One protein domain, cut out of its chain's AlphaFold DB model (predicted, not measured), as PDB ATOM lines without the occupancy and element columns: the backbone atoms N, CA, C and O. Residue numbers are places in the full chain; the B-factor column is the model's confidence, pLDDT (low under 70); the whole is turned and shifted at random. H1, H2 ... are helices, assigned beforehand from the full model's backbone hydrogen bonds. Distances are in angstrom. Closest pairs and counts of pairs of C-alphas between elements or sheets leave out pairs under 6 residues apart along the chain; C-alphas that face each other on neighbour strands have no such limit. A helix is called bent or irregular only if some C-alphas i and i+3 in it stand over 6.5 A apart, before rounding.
ATOM      1  N   THR A  19     134.322 121.261  71.531       48.62
ATOM      2  CA  THR A  19     134.521 121.568  72.948       48.62
ATOM      3  C   THR A  19     133.720 122.783  73.422       48.62
ATOM      4  O   THR A  19     133.149 122.727  74.507       48.62
ATOM      5  N   THR A  20     133.594 123.851  72.626       46.28
ATOM      6  CA  THR A  20     132.859 125.067  73.021       46.28
ATOM      7  C   THR A  20     131.354 124.808  73.127       46.28
ATOM      8  O   THR A  20     130.715 125.258  74.076       46.28
ATOM      9  N   LEU A  21     130.796 124.006  72.214       43.19
ATOM     10  CA  LEU A  21     129.393 123.585  72.282       43.19
ATOM     11  C   LEU A  21     129.128 122.655  73.475       43.19
ATOM     12  O   LEU A  21     128.071 122.751  74.093       43.19
ATOM     13  N   TYR A  22     130.089 121.804  73.849       40.94
ATOM     14  CA  TYR A  22     129.959 120.943  75.027       40.94
ATOM     15  C   TYR A  22     129.953 121.748  76.335       40.94
ATOM     16  O   TYR A  22     129.119 121.492  77.200       40.94
ATOM     17  N   PHE A  23     130.819 122.761  76.468       41.84
ATOM     18  CA  PHE A  23     130.813 123.656  77.632       41.84
ATOM     19  C   PHE A  23     129.492 124.419  77.759       41.84
ATOM     20  O   PHE A  23     128.874 124.398  78.823       41.84
ATOM     21  N   GLN A  24     128.997 124.985  76.658       44.12
ATOM     22  CA  GLN A  24     127.723 125.703  76.654       44.12
ATOM     23  C   GLN A  24     126.533 124.771  76.947       44.12
ATOM     24  O   GLN A  24     125.587 125.162  77.627       44.12
ATOM     25  N   GLN A  25     126.586 123.510  76.507       40.78
ATOM     26  CA  GLN A  25     125.553 122.515  76.798       40.78
ATOM     27  C   GLN A  25     125.588 122.029  78.258       40.78
ATOM     28  O   GLN A  25     124.528 121.859  78.863       40.78
ATOM     29  N   VAL A  26     126.767 121.849  78.863       47.72
ATOM     30  CA  VAL A  26     126.901 121.504  80.292       47.72
ATOM     31  C   VAL A  26     126.428 122.657  81.182       47.72
ATOM     32  O   VAL A  26     125.690 122.414  82.138       47.72
ATOM     33  N   GLU A  27     126.760 123.902  80.835       49.66
ATOM     34  CA  GLU A  27     126.269 125.091  81.545       49.66
ATOM     35  C   GLU A  27     124.747 125.242  81.432       49.66
ATOM     36  O   GLU A  27     124.071 125.450  82.441       49.66
ATOM     37  N   MET A  28     124.179 125.042  80.238       52.56
ATOM     38  CA  MET A  28     122.727 125.068  80.023       52.56
ATOM     39  C   MET A  28     122.011 123.968  80.822       52.56
ATOM     40  O   MET A  28     120.981 124.221  81.447       52.56
ATOM     41  N   THR A  29     122.569 122.755  80.859       59.06
ATOM     42  CA  THR A  29     121.949 121.628  81.576       59.06
ATOM     43  C   THR A  29     122.059 121.803  83.094       59.06
ATOM     44  O   THR A  29     121.093 121.548  83.818       59.06
ATOM     45  N   GLY A  30     123.201 122.294  83.587       58.88
ATOM     46  CA  GLY A  30     123.403 122.619  85.002       58.88
ATOM     47  C   GLY A  30     122.489 123.750  85.476       58.88
ATOM     48  O   GLY A  30     121.879 123.638  86.541       58.88
ATOM     49  N   SER A  31     122.327 124.786  84.650       63.75
ATOM     50  CA  SER A  31     121.420 125.912  84.893       63.75
ATOM     51  C   SER A  31     119.961 125.458  84.991       63.75
ATOM     52  O   SER A  31     119.280 125.781  85.964       63.75
ATOM     53  N   CYS A  32     119.487 124.620  84.061       63.56
ATOM     54  CA  CYS A  32     118.116 124.103  84.099       63.56
ATOM     55  C   CYS A  32     117.840 123.264  85.356       63.56
ATOM     56  O   CYS A  32     116.805 123.442  86.001       63.56
ATOM     57  N   ILE A  33     118.769 122.384  85.747       68.19
ATOM     58  CA  ILE A  33     118.620 121.559  86.958       68.19
ATOM     59  C   ILE A  33     118.594 122.440  88.214       68.19
ATOM     60  O   ILE A  33     117.747 122.236  89.084       68.19
ATOM     61  N   MET A  34     119.475 123.442  88.303       67.12
ATOM     62  CA  MET A  34     119.485 124.407  89.408       67.12
ATOM     63  C   MET A  34     118.176 125.191  89.489       67.12
ATOM     64  O   MET A  34     117.588 125.270  90.565       67.12
ATOM     65  N   THR A  35     117.672 125.707  88.367       69.62
ATOM     66  CA  THR A  35     116.405 126.450  88.338       69.62
ATOM     67  C   THR A  35     115.238 125.582  88.799       69.62
ATOM     68  O   THR A  35     114.491 126.005  89.678       69.62
ATOM     69  N   HIS A  36     115.119 124.345  88.304       72.31
ATOM     70  CA  HIS A  36     114.062 123.431  88.754       72.31
ATOM     71  C   HIS A  36     114.146 123.123  90.254       72.31
ATOM     72  O   HIS A  36     113.115 123.083  90.926       72.31
ATOM     73  N   LEU A  37     115.353 122.940  90.799       69.12
ATOM     74  CA  LEU A  37     115.546 122.709  92.233       69.12
ATOM     75  C   LEU A  37     115.200 123.946  93.073       69.12
ATOM     76  O   LEU A  37     114.584 123.803  94.127       69.12
ATOM     77  N   LEU A  38     115.553 125.146  92.609       71.56
ATOM     78  CA  LEU A  38     115.217 126.399  93.288       71.56
ATOM     79  C   LEU A  38     113.702 126.650  93.279       71.56
ATOM     80  O   LEU A  38     113.150 127.007  94.317       71.56
ATOM     81  N   THR A  39     113.020 126.396  92.158       70.31
ATOM     82  CA  THR A  39     111.554 126.500  92.065       70.31
ATOM     83  C   THR A  39     110.853 125.451  92.932       70.31
ATOM     84  O   THR A  39     109.888 125.768  93.627       70.31
ATOM     85  N   ALA A  40     111.358 124.213  92.961       68.62
ATOM     86  CA  ALA A  40     110.843 123.184  93.861       68.62
ATOM     87  C   ALA A  40     111.015 123.594  95.335       68.62
ATOM     88  O   ALA A  40     110.078 123.435  96.118       68.62
ATOM     89  N   LEU A  41     112.160 124.185  95.708       67.19
ATOM     90  CA  LEU A  41     112.352 124.745  97.048       67.19
ATOM     91  C   LEU A  41     111.355 125.861  97.352       67.19
ATOM     92  O   LEU A  41     110.747 125.829  98.416       67.19
ATOM     93  N   GLU A  42     111.155 126.814  96.440       68.62
ATOM     94  CA  GLU A  42     110.184 127.902  96.628       68.62
ATOM     95  C   GLU A  42     108.764 127.373  96.874       68.62
ATOM     96  O   GLU A  42     108.060 127.915  97.719       68.62
ATOM     97  N   SER A  43     108.362 126.286  96.207       67.25
ATOM     98  CA  SER A  43     107.039 125.674  96.405       67.25
ATOM     99  C   SER A  43     106.909 124.841  97.688       67.25
ATOM    100  O   SER A  43     105.822 124.731  98.251       67.25
ATOM    101  N   HIS A  44     108.009 124.246  98.164       62.25
ATOM    102  CA  HIS A  44     108.022 123.409  99.369       62.25
ATOM    103  C   HIS A  44     108.255 124.200 100.659       62.25
ATOM    104  O   HIS A  44     107.973 123.702 101.754       62.25
ATOM    105  N   LEU A  45     108.797 125.409 100.550       64.94
ATOM    106  CA  LEU A  45     108.978 126.316 101.669       64.94
ATOM    107  C   LEU A  45     107.675 127.089 101.880       64.94
ATOM    108  O   LEU A  45     107.420 128.097 101.226       64.94
ATOM    109  N   ASN A  46     106.849 126.599 102.805       59.78
ATOM    110  CA  ASN A  46     105.670 127.329 103.258       59.78
ATOM    111  C   ASN A  46     106.099 128.728 103.740       59.78
ATOM    112  O   ASN A  46     107.065 128.850 104.502       59.78
ATOM    113  N   TYR A  47     105.429 129.770 103.237       57.06
ATOM    114  CA  TYR A  47     105.906 131.156 103.291       57.06
ATOM    115  C   TYR A  47     106.124 131.654 104.730       57.06
ATOM    116  O   TYR A  47     107.025 132.471 104.939       57.06
ATOM    117  N   ASP A  48     105.370 131.100 105.683       57.94
ATOM    118  CA  ASP A  48     105.327 131.513 107.089       57.94
ATOM    119  C   ASP A  48     106.366 130.827 107.996       57.94
ATOM    120  O   ASP A  48     106.790 131.412 108.987       57.94
ATOM    121  N   ASP A  49     106.859 129.637 107.635       56.66
ATOM    122  CA  ASP A  49     107.781 128.837 108.474       56.66
ATOM    123  C   ASP A  49     109.215 128.792 107.941       56.66
ATOM    124  O   ASP A  49     110.078 128.049 108.433       56.66
ATOM    125  N   CYS A  50     109.473 129.541 106.874       59.44
ATOM    126  CA  CYS A  50     110.759 129.540 106.216       59.44
ATOM    127  C   CYS A  50     111.650 130.640 106.813       59.44
ATOM    128  O   CYS A  50     111.384 131.822 106.576       59.44
ATOM    129  N   PRO A  51     112.736 130.300 107.536       65.75
ATOM    130  CA  PRO A  51     113.634 131.301 108.093       65.75
ATOM    131  C   PRO A  51     114.159 132.202 106.977       65.75
ATOM    132  O   PRO A  51     114.544 131.705 105.916       65.75
ATOM    133  N   VAL A  52     114.214 133.512 107.234       68.19
ATOM    134  CA  VAL A  52     114.732 134.557 106.325       68.19
ATOM    135  C   VAL A  52     116.035 134.124 105.637       68.19
ATOM    136  O   VAL A  52     116.237 134.385 104.457       68.19
ATOM    137  N   ILE A  53     116.861 133.356 106.350       64.50
ATOM    138  CA  ILE A  53     118.100 132.731 105.880       64.50
ATOM    139  C   ILE A  53     117.904 131.944 104.570       64.50
ATOM    140  O   ILE A  53     118.654 132.160 103.626       64.50
ATOM    141  N   TYR A  54     116.880 131.093 104.461       65.75
ATOM    142  CA  TYR A  54     116.651 130.260 103.271       65.75
ATOM    143  C   TYR A  54     116.254 131.095 102.053       65.75
ATOM    144  O   TYR A  54     116.750 130.856 100.952       65.75
ATOM    145  N   ARG A  55     115.402 132.109 102.251       65.38
ATOM    146  CA  ARG A  55     115.026 133.053 101.188       65.38
ATOM    147  C   ARG A  55     116.248 133.816 100.698       65.38
ATOM    148  O   ARG A  55     116.475 133.891  99.494       65.38
ATOM    149  N   THR A  56     117.067 134.314 101.622       69.31
ATOM    150  CA  THR A  56     118.305 135.024 101.294       69.31
ATOM    151  C   THR A  56     119.269 134.129 100.520       69.31
ATOM    152  O   THR A  56     119.816 134.586  99.518       69.31
ATOM    153  N   THR A  57     119.434 132.858 100.904       68.00
ATOM    154  CA  THR A  57     120.289 131.892 100.187       68.00
ATOM    155  C   THR A  57     119.778 131.587  98.777       68.00
ATOM    156  O   THR A  57     120.569 131.563  97.837       68.00
ATOM    157  N   ILE A  58     118.466 131.408  98.593       68.81
ATOM    158  CA  ILE A  58     117.858 131.180  97.268       68.81
ATOM    159  C   ILE A  58     118.050 132.407  96.366       68.81
ATOM    160  O   ILE A  58     118.458 132.268  95.213       68.81
ATOM    161  N   ILE A  59     117.818 133.615  96.891       70.44
ATOM    162  CA  ILE A  59     117.986 134.866  96.140       70.44
ATOM    163  C   ILE A  59     119.463 135.092  95.784       70.44
ATOM    164  O   ILE A  59     119.774 135.401  94.636       70.44
ATOM    165  N   THR A  60     120.397 134.880  96.718       64.06
ATOM    166  CA  THR A  60     121.838 135.019  96.422       64.06
ATOM    167  C   THR A  60     122.342 133.969  95.436       64.06
ATOM    168  O   THR A  60     123.176 134.299  94.591       64.06
ATOM    169  N   ALA A  61     121.807 132.746  95.471       64.19
ATOM    170  CA  ALA A  61     122.111 131.720  94.475       64.19
ATOM    171  C   ALA A  61     121.577 132.073  93.072       64.19
ATOM    172  O   ALA A  61     122.209 131.711  92.085       64.19
ATOM    173  N   LYS A  62     120.458 132.809  92.969       63.69
ATOM    174  CA  LYS A  62     119.912 133.290  91.684       63.69
ATOM    175  C   LYS A  62     120.726 134.442  91.073       63.69
ATOM    176  O   LYS A  62     120.783 134.554  89.854       63.69
ATOM    177  N   VAL A  63     121.340 135.301  91.893       64.50
ATOM    178  CA  VAL A  63     122.015 136.532  91.423       64.50
ATOM    179  C   VAL A  63     123.491 136.309  91.062       64.50
ATOM    180  O   VAL A  63     124.049 137.050  90.255       64.50
ATOM    181  N   LYS A  64     124.151 135.296  91.634       62.97
ATOM    182  CA  LYS A  64     125.581 135.050  91.404       62.97
ATOM    183  C   LYS A  64     125.779 133.929  90.382       62.97
ATOM    184  O   LYS A  64     125.453 132.785  90.676       62.97
ATOM    185  N   VAL A  65     126.366 134.244  89.221       62.28
ATOM    186  CA  VAL A  65     126.834 133.235  88.250       62.28
ATOM    187  C   VAL A  65     127.772 132.267  88.986       62.28
ATOM    188  O   VAL A  65     128.819 132.709  89.476       62.28
ATOM    189  N   PRO A  66     127.408 130.982  89.155       56.09
ATOM    190  CA  PRO A  66     128.218 130.064  89.936       56.09
ATOM    191  C   PRO A  66     129.463 129.696  89.136       56.09
ATOM    192  O   PRO A  66     129.373 129.125  88.055       56.09
ATOM    193  N   THR A  67     130.643 129.969  89.685       63.97
ATOM    194  CA  THR A  67     131.845 129.241  89.274       63.97
ATOM    195  C   THR A  67     131.648 127.757  89.603       63.97
ATOM    196  O   THR A  67     131.020 127.420  90.605       63.97
ATOM    197  N   GLN A  68     132.171 126.852  88.776       58.03
ATOM    198  CA  GLN A  68     131.877 125.409  88.836       58.03
ATOM    199  C   GLN A  68     132.202 124.742  90.192       58.03
ATOM    200  O   GLN A  68     131.568 123.771  90.584       58.03
ATOM    201  N   HIS A  69     133.137 125.300  90.966       57.91
ATOM    202  CA  HIS A  69     133.434 124.841  92.330       57.91
ATOM    203  C   HIS A  69     132.357 125.258  93.359       57.91
ATOM    204  O   HIS A  69     132.191 124.637  94.408       57.91
ATOM    205  N   ASN A  70     131.605 126.324  93.085       65.50
ATOM    206  CA  ASN A  70     130.546 126.826  93.957       65.50
ATOM    207  C   ASN A  70     129.218 126.073  93.747       65.50
ATOM    208  O   ASN A  70     128.441 125.922  94.690       65.50
ATOM    209  N   SER A  71     128.959 125.549  92.542       68.25
ATOM    210  CA  SER A  71     127.715 124.822  92.248       68.25
ATOM    211  C   SER A  71     127.569 123.533  93.056       68.25
ATOM    212  O   SER A  71     126.477 123.251  93.545       68.25
ATOM    213  N   ASP A  72     128.654 122.783  93.266       74.62
ATOM    214  CA  ASP A  72     128.607 121.543  94.050       74.62
ATOM    215  C   ASP A  72     128.349 121.822  95.536       74.62
ATOM    216  O   ASP A  72     127.517 121.163  96.164       74.62
ATOM    217  N   SER A  73     128.996 122.856  96.083       78.44
ATOM    218  CA  SER A  73     128.787 123.310  97.463       78.44
ATOM    219  C   SER A  73     127.351 123.799  97.698       78.44
ATOM    220  O   SER A  73     126.696 123.408  98.673       78.44
ATOM    221  N   LEU A  74     126.809 124.589  96.762       77.69
ATOM    222  CA  LEU A  74     125.414 125.036  96.797       77.69
ATOM    223  C   LEU A  74     124.440 123.861  96.686       77.69
ATOM    224  O   LEU A  74     123.488 123.785  97.460       77.69
ATOM    225  N   LEU A  75     124.691 122.908  95.788       78.62
ATOM    226  CA  LEU A  75     123.841 121.730  95.620       78.62
ATOM    227  C   LEU A  75     123.813 120.855  96.881       78.62
ATOM    228  O   LEU A  75     122.749 120.360  97.263       78.62
ATOM    229  N   ILE A  76     124.963 120.657  97.531       84.44
ATOM    230  CA  ILE A  76     125.052 119.933  98.807       84.44
ATOM    231  C   ILE A  76     124.237 120.661  99.875       84.44
ATOM    232  O   ILE A  76     123.406 120.033 100.530       84.44
ATOM    233  N   THR A  77     124.417 121.976  99.999       83.00
ATOM    234  CA  THR A  77     123.696 122.805 100.974       83.00
ATOM    235  C   THR A  77     122.185 122.758 100.743       83.00
ATOM    236  O   THR A  77     121.410 122.527 101.663       83.00
ATOM    237  N   ILE A  78     121.734 122.886  99.498       80.88
ATOM    238  CA  ILE A  78     120.310 122.804  99.153       80.88
ATOM    239  C   ILE A  78     119.735 121.422  99.508       80.88
ATOM    240  O   ILE A  78     118.651 121.325 100.086       80.88
ATOM    241  N   LYS A  79     120.468 120.339  99.220       84.94
ATOM    242  CA  LYS A  79     120.043 118.971  99.560       84.94
ATOM    243  C   LYS A  79     119.943 118.744 101.068       84.94
ATOM    244  O   LYS A  79     118.995 118.093 101.514       84.94
ATOM    245  N   THR A  80     120.898 119.241 101.856       86.75
ATOM    246  CA  THR A  80     120.868 119.093 103.320       86.75
ATOM    247  C   THR A  80     119.704 119.870 103.923       86.75
ATOM    248  O   THR A  80     118.977 119.323 104.753       86.75
ATOM    249  N   LEU A  81     119.469 121.090 103.441       85.75
ATOM    250  CA  LEU A  81     118.350 121.940 103.836       85.75
ATOM    251  C   LEU A  81     116.991 121.293 103.530       85.75
ATOM    252  O   LEU A  81     116.128 121.217 104.409       85.75
ATOM    253  N   LEU A  82     116.819 120.751 102.322       84.56
ATOM    254  CA  LEU A  82     115.597 120.045 101.935       84.56
ATOM    255  C   LEU A  82     115.352 118.816 102.821       84.56
ATOM    256  O   LEU A  82     114.247 118.616 103.327       84.56
ATOM    257  N   LYS A  83     116.398 118.015 103.057       88.31
ATOM    258  CA  LYS A  83     116.323 116.834 103.926       88.31
ATOM    259  C   LYS A  83     115.939 117.213 105.355       88.31
ATOM    260  O   LYS A  83     115.090 116.554 105.946       88.31
ATOM    261  N   HIS A  84     116.546 118.264 105.900       87.00
ATOM    262  CA  HIS A  84     116.246 118.744 107.244       87.00
ATOM    263  C   HIS A  84     114.777 119.163 107.377       87.00
ATOM    264  O   HIS A  84     114.106 118.749 108.322       87.00
ATOM    265  N   ASN A  85     114.247 119.919 106.409       81.94
ATOM    266  CA  ASN A  85     112.848 120.339 106.442       81.94
ATOM    267  C   ASN A  85     111.885 119.144 106.337       81.94
ATOM    268  O   ASN A  85     110.919 119.062 107.092       81.94
ATOM    269  N   GLN A  86     112.195 118.167 105.479       87.06
ATOM    270  CA  GLN A  86     111.404 116.941 105.375       87.06
ATOM    271  C   GLN A  86     111.368 116.167 106.701       87.06
ATOM    272  O   GLN A  86     110.296 115.745 107.132       87.06
ATOM    273  N   THR A  87     112.512 116.014 107.374       88.25
ATOM    274  CA  THR A  87     112.575 115.362 108.692       88.25
ATOM    275  C   THR A  87     111.766 116.130 109.732       88.25
ATOM    276  O   THR A  87     111.013 115.519 110.484       88.25
ATOM    277  N   ARG A  88     111.879 117.463 109.760       88.94
ATOM    278  CA  ARG A  88     111.121 118.309 110.690       88.94
ATOM    279  C   ARG A  88     109.612 118.165 110.481       88.94
ATOM    280  O   ARG A  88     108.885 118.031 111.458       88.94
ATOM    281  N   ARG A  89     109.149 118.141 109.226       89.50
ATOM    282  CA  ARG A  89     107.729 117.951 108.898       89.50
ATOM    283  C   ARG A  89     107.220 116.581 109.343       89.50
ATOM    284  O   ARG A  89     106.221 116.510 110.046       89.50
ATOM    285  N   LEU A  90     107.951 115.512 109.011       91.62
ATOM    286  CA  LEU A  90     107.603 114.152 109.441       91.62
ATOM    287  C   LEU A  90     107.613 114.008 110.969       91.62
ATOM    288  O   LEU A  90     106.777 113.305 111.523       91.62
ATOM    289  N   SER A  91     108.536 114.683 111.658       92.00
ATOM    290  CA  SER A  91     108.565 114.723 113.122       92.00
ATOM    291  C   SER A  91     107.321 115.403 113.691       92.00
ATOM    292  O   SER A  91     106.733 114.880 114.627       92.00
ATOM    293  N   ALA A  92     106.901 116.539 113.125       91.06
ATOM    294  CA  ALA A  92     105.697 117.240 113.566       91.06
ATOM    295  C   ALA A  92     104.426 116.410 113.319       91.06
ATOM    296  O   ALA A  92     103.575 116.312 114.198       91.06
ATOM    297  N   GLU A  93     104.319 115.759 112.157       92.25
ATOM    298  CA  GLU A  93     103.218 114.835 111.847       92.25
ATOM    299  C   GLU A  93     103.198 113.635 112.816       92.25
ATOM    300  O   GLU A  93     102.141 113.276 113.334       92.25
ATOM    301  N   ASN A  94     104.363 113.054 113.129       92.56
ATOM    302  CA  ASN A  94     104.475 111.964 114.101       92.56
ATOM    303  C   ASN A  94     104.077 112.385 115.519       92.56
ATOM    304  O   ASN A  94     103.421 111.604 116.203       92.56
ATOM    305  N   GLU A  95     104.426 113.595 115.962       93.69
ATOM    306  CA  GLU A  95     103.984 114.118 117.262       93.69
ATOM    307  C   GLU A  95     102.458 114.257 117.323       93.69
ATOM    308  O   GLU A  95     101.836 113.850 118.305       93.69
ATOM    309  N   VAL A  96     101.822 114.742 116.251       92.19
ATOM    310  CA  VAL A  96     100.352 114.805 116.167       92.19
ATOM    311  C   VAL A  96      99.739 113.410 116.283       92.19
ATOM    312  O   VAL A  96      98.800 113.219 117.058       92.19
ATOM    313  N   LEU A  97     100.284 112.423 115.566       90.50
ATOM    314  CA  LEU A  97      99.827 111.036 115.663       90.50
ATOM    315  C   LEU A  97     100.046 110.463 117.065       90.50
ATOM    316  O   LEU A  97      99.152 109.814 117.605       90.50
ATOM    317  N   HIS A  98     101.195 110.729 117.686       88.00
ATOM    318  CA  HIS A  98     101.497 110.285 119.043       88.00
ATOM    319  C   HIS A  98     100.502 110.865 120.058       88.00
ATOM    320  O   HIS A  98      99.981 110.127 120.898       88.00
ATOM    321  N   ILE A  99     100.167 112.155 119.949       88.06
ATOM    322  CA  ILE A  99      99.154 112.815 120.785       88.06
ATOM    323  C   ILE A  99      97.766 112.212 120.540       88.06
ATOM    324  O   ILE A  99      97.056 111.918 121.499       88.06
ATOM    325  N   GLN A 100      97.375 111.985 119.283       86.62
ATOM    326  CA  GLN A 100      96.082 111.380 118.947       86.62
ATOM    327  C   GLN A 100      95.954 109.955 119.495       86.62
ATOM    328  O   GLN A 100      94.954 109.628 120.134       86.62
ATOM    329  N   VAL A 101      96.981 109.122 119.305       81.25
ATOM    330  CA  VAL A 101      97.031 107.757 119.844       81.25
ATOM    331  C   VAL A 101      96.966 107.798 121.370       81.25
ATOM    332  O   VAL A 101      96.130 107.107 121.955       81.25
ATOM    333  N   SER A 102      97.749 108.674 122.005       80.25
ATOM    334  CA  SER A 102      97.752 108.861 123.463       80.25
ATOM    335  C   SER A 102      96.411 109.372 124.002       80.25
ATOM    336  O   SER A 102      95.999 108.976 125.088       80.25
ATOM    337  N   SER A 103      95.694 110.202 123.240       69.31
ATOM    338  CA  SER A 103      94.364 110.715 123.593       69.31
ATOM    339  C   SER A 103      93.235 109.711 123.329       69.31
ATOM    340  O   SER A 103      92.158 109.850 123.910       69.31
ATOM    341  N   SER A 104      93.444 108.728 122.447       65.62
ATOM    342  CA  SER A 104      92.471 107.663 122.148       65.62
ATOM    343  C   SER A 104      92.529 106.494 123.142       65.62
ATOM    344  O   SER A 104      91.595 105.691 123.220       65.62
TER     345      SER A 104
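This is residues 19 to 104 of the 231 residues of an uncharacterized protein of Vitis vinifera (UniProt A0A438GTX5). Three helices form a small, loose up-and-down bundle, and the free ends of the two long ones, residues 19 to 26 of H1 and residues 87 to 104 of H3, stick out at opposite ends and lengthen the whole from a body that spans 33 A to a rod of 66 A. H1 and H3 run the same way and overlap only in part, while the short H2 runs back the opposite way near both. The printed part has 86 residues, with three named helices in the order H1, H2, H3 and no named strand; its class is all helix. It is only just loose, close to extended, with a radius of gyration of the C-alphas of 17.6 A, and it spans 66 by 23 by 19 A.

Begin with H1, residues 19 to 44, and go on to H2, residues 52 to 63: they are close but not clearly touching, and their closest C-alphas, those of Leu 38 and Ile 58, are 6.8 A apart. Their lines stand at a shallow tilt of 24 degrees, opposite ways. Look next at H3, residues 68 to 104, which is close to H2 but not clearly touching it; the closest C-alphas, those of Ala 61 and Leu 74, are 7.8 A apart, at a shallow tilt of 30 degrees, opposite ways. H1 and H3 are also close but not clearly touching, with the closest C-alphas, those of Leu 41 and Leu 82, 7.5 A apart, at a shallow tilt of 23 degrees, the same way. In H1 and H2 every O i to N i+4 pair is within hydrogen-bond range; in H3 it is 31 of 33.

Find C-alpha 19 at (134.521, 121.568, 72.948); from there H1 runs 37.5 A to C-alpha 44 at (108.022, 123.409, 99.369). After a short link, H2 runs 16.7 A from Val 52 to Val 63. A tight link of 4 residues leads to Gln 68, and H3 runs 54.6 A from there to C-alpha 104 at (92.471, 107.663, 122.148). H3 is neither bent nor irregular, but only just: C-alphas 69 and 72 are 6.1 A apart.

The two C-alphas farthest apart, those of Thr 19 and Ser 104, are 66.2 A apart. Without the stretches that stand free, the body has 60 residues and spans 33 by 20 by 17 A. The printed part has no cut, and neither link is long. Look at the B-factor column for the model's confidence: the mean pLDDT of the printed part is 70.3, with 59 for H1, 66 for H2 and 83 for H3. Among the residues under 70 are 19 to 35, 40 to 58 and 60 to 71.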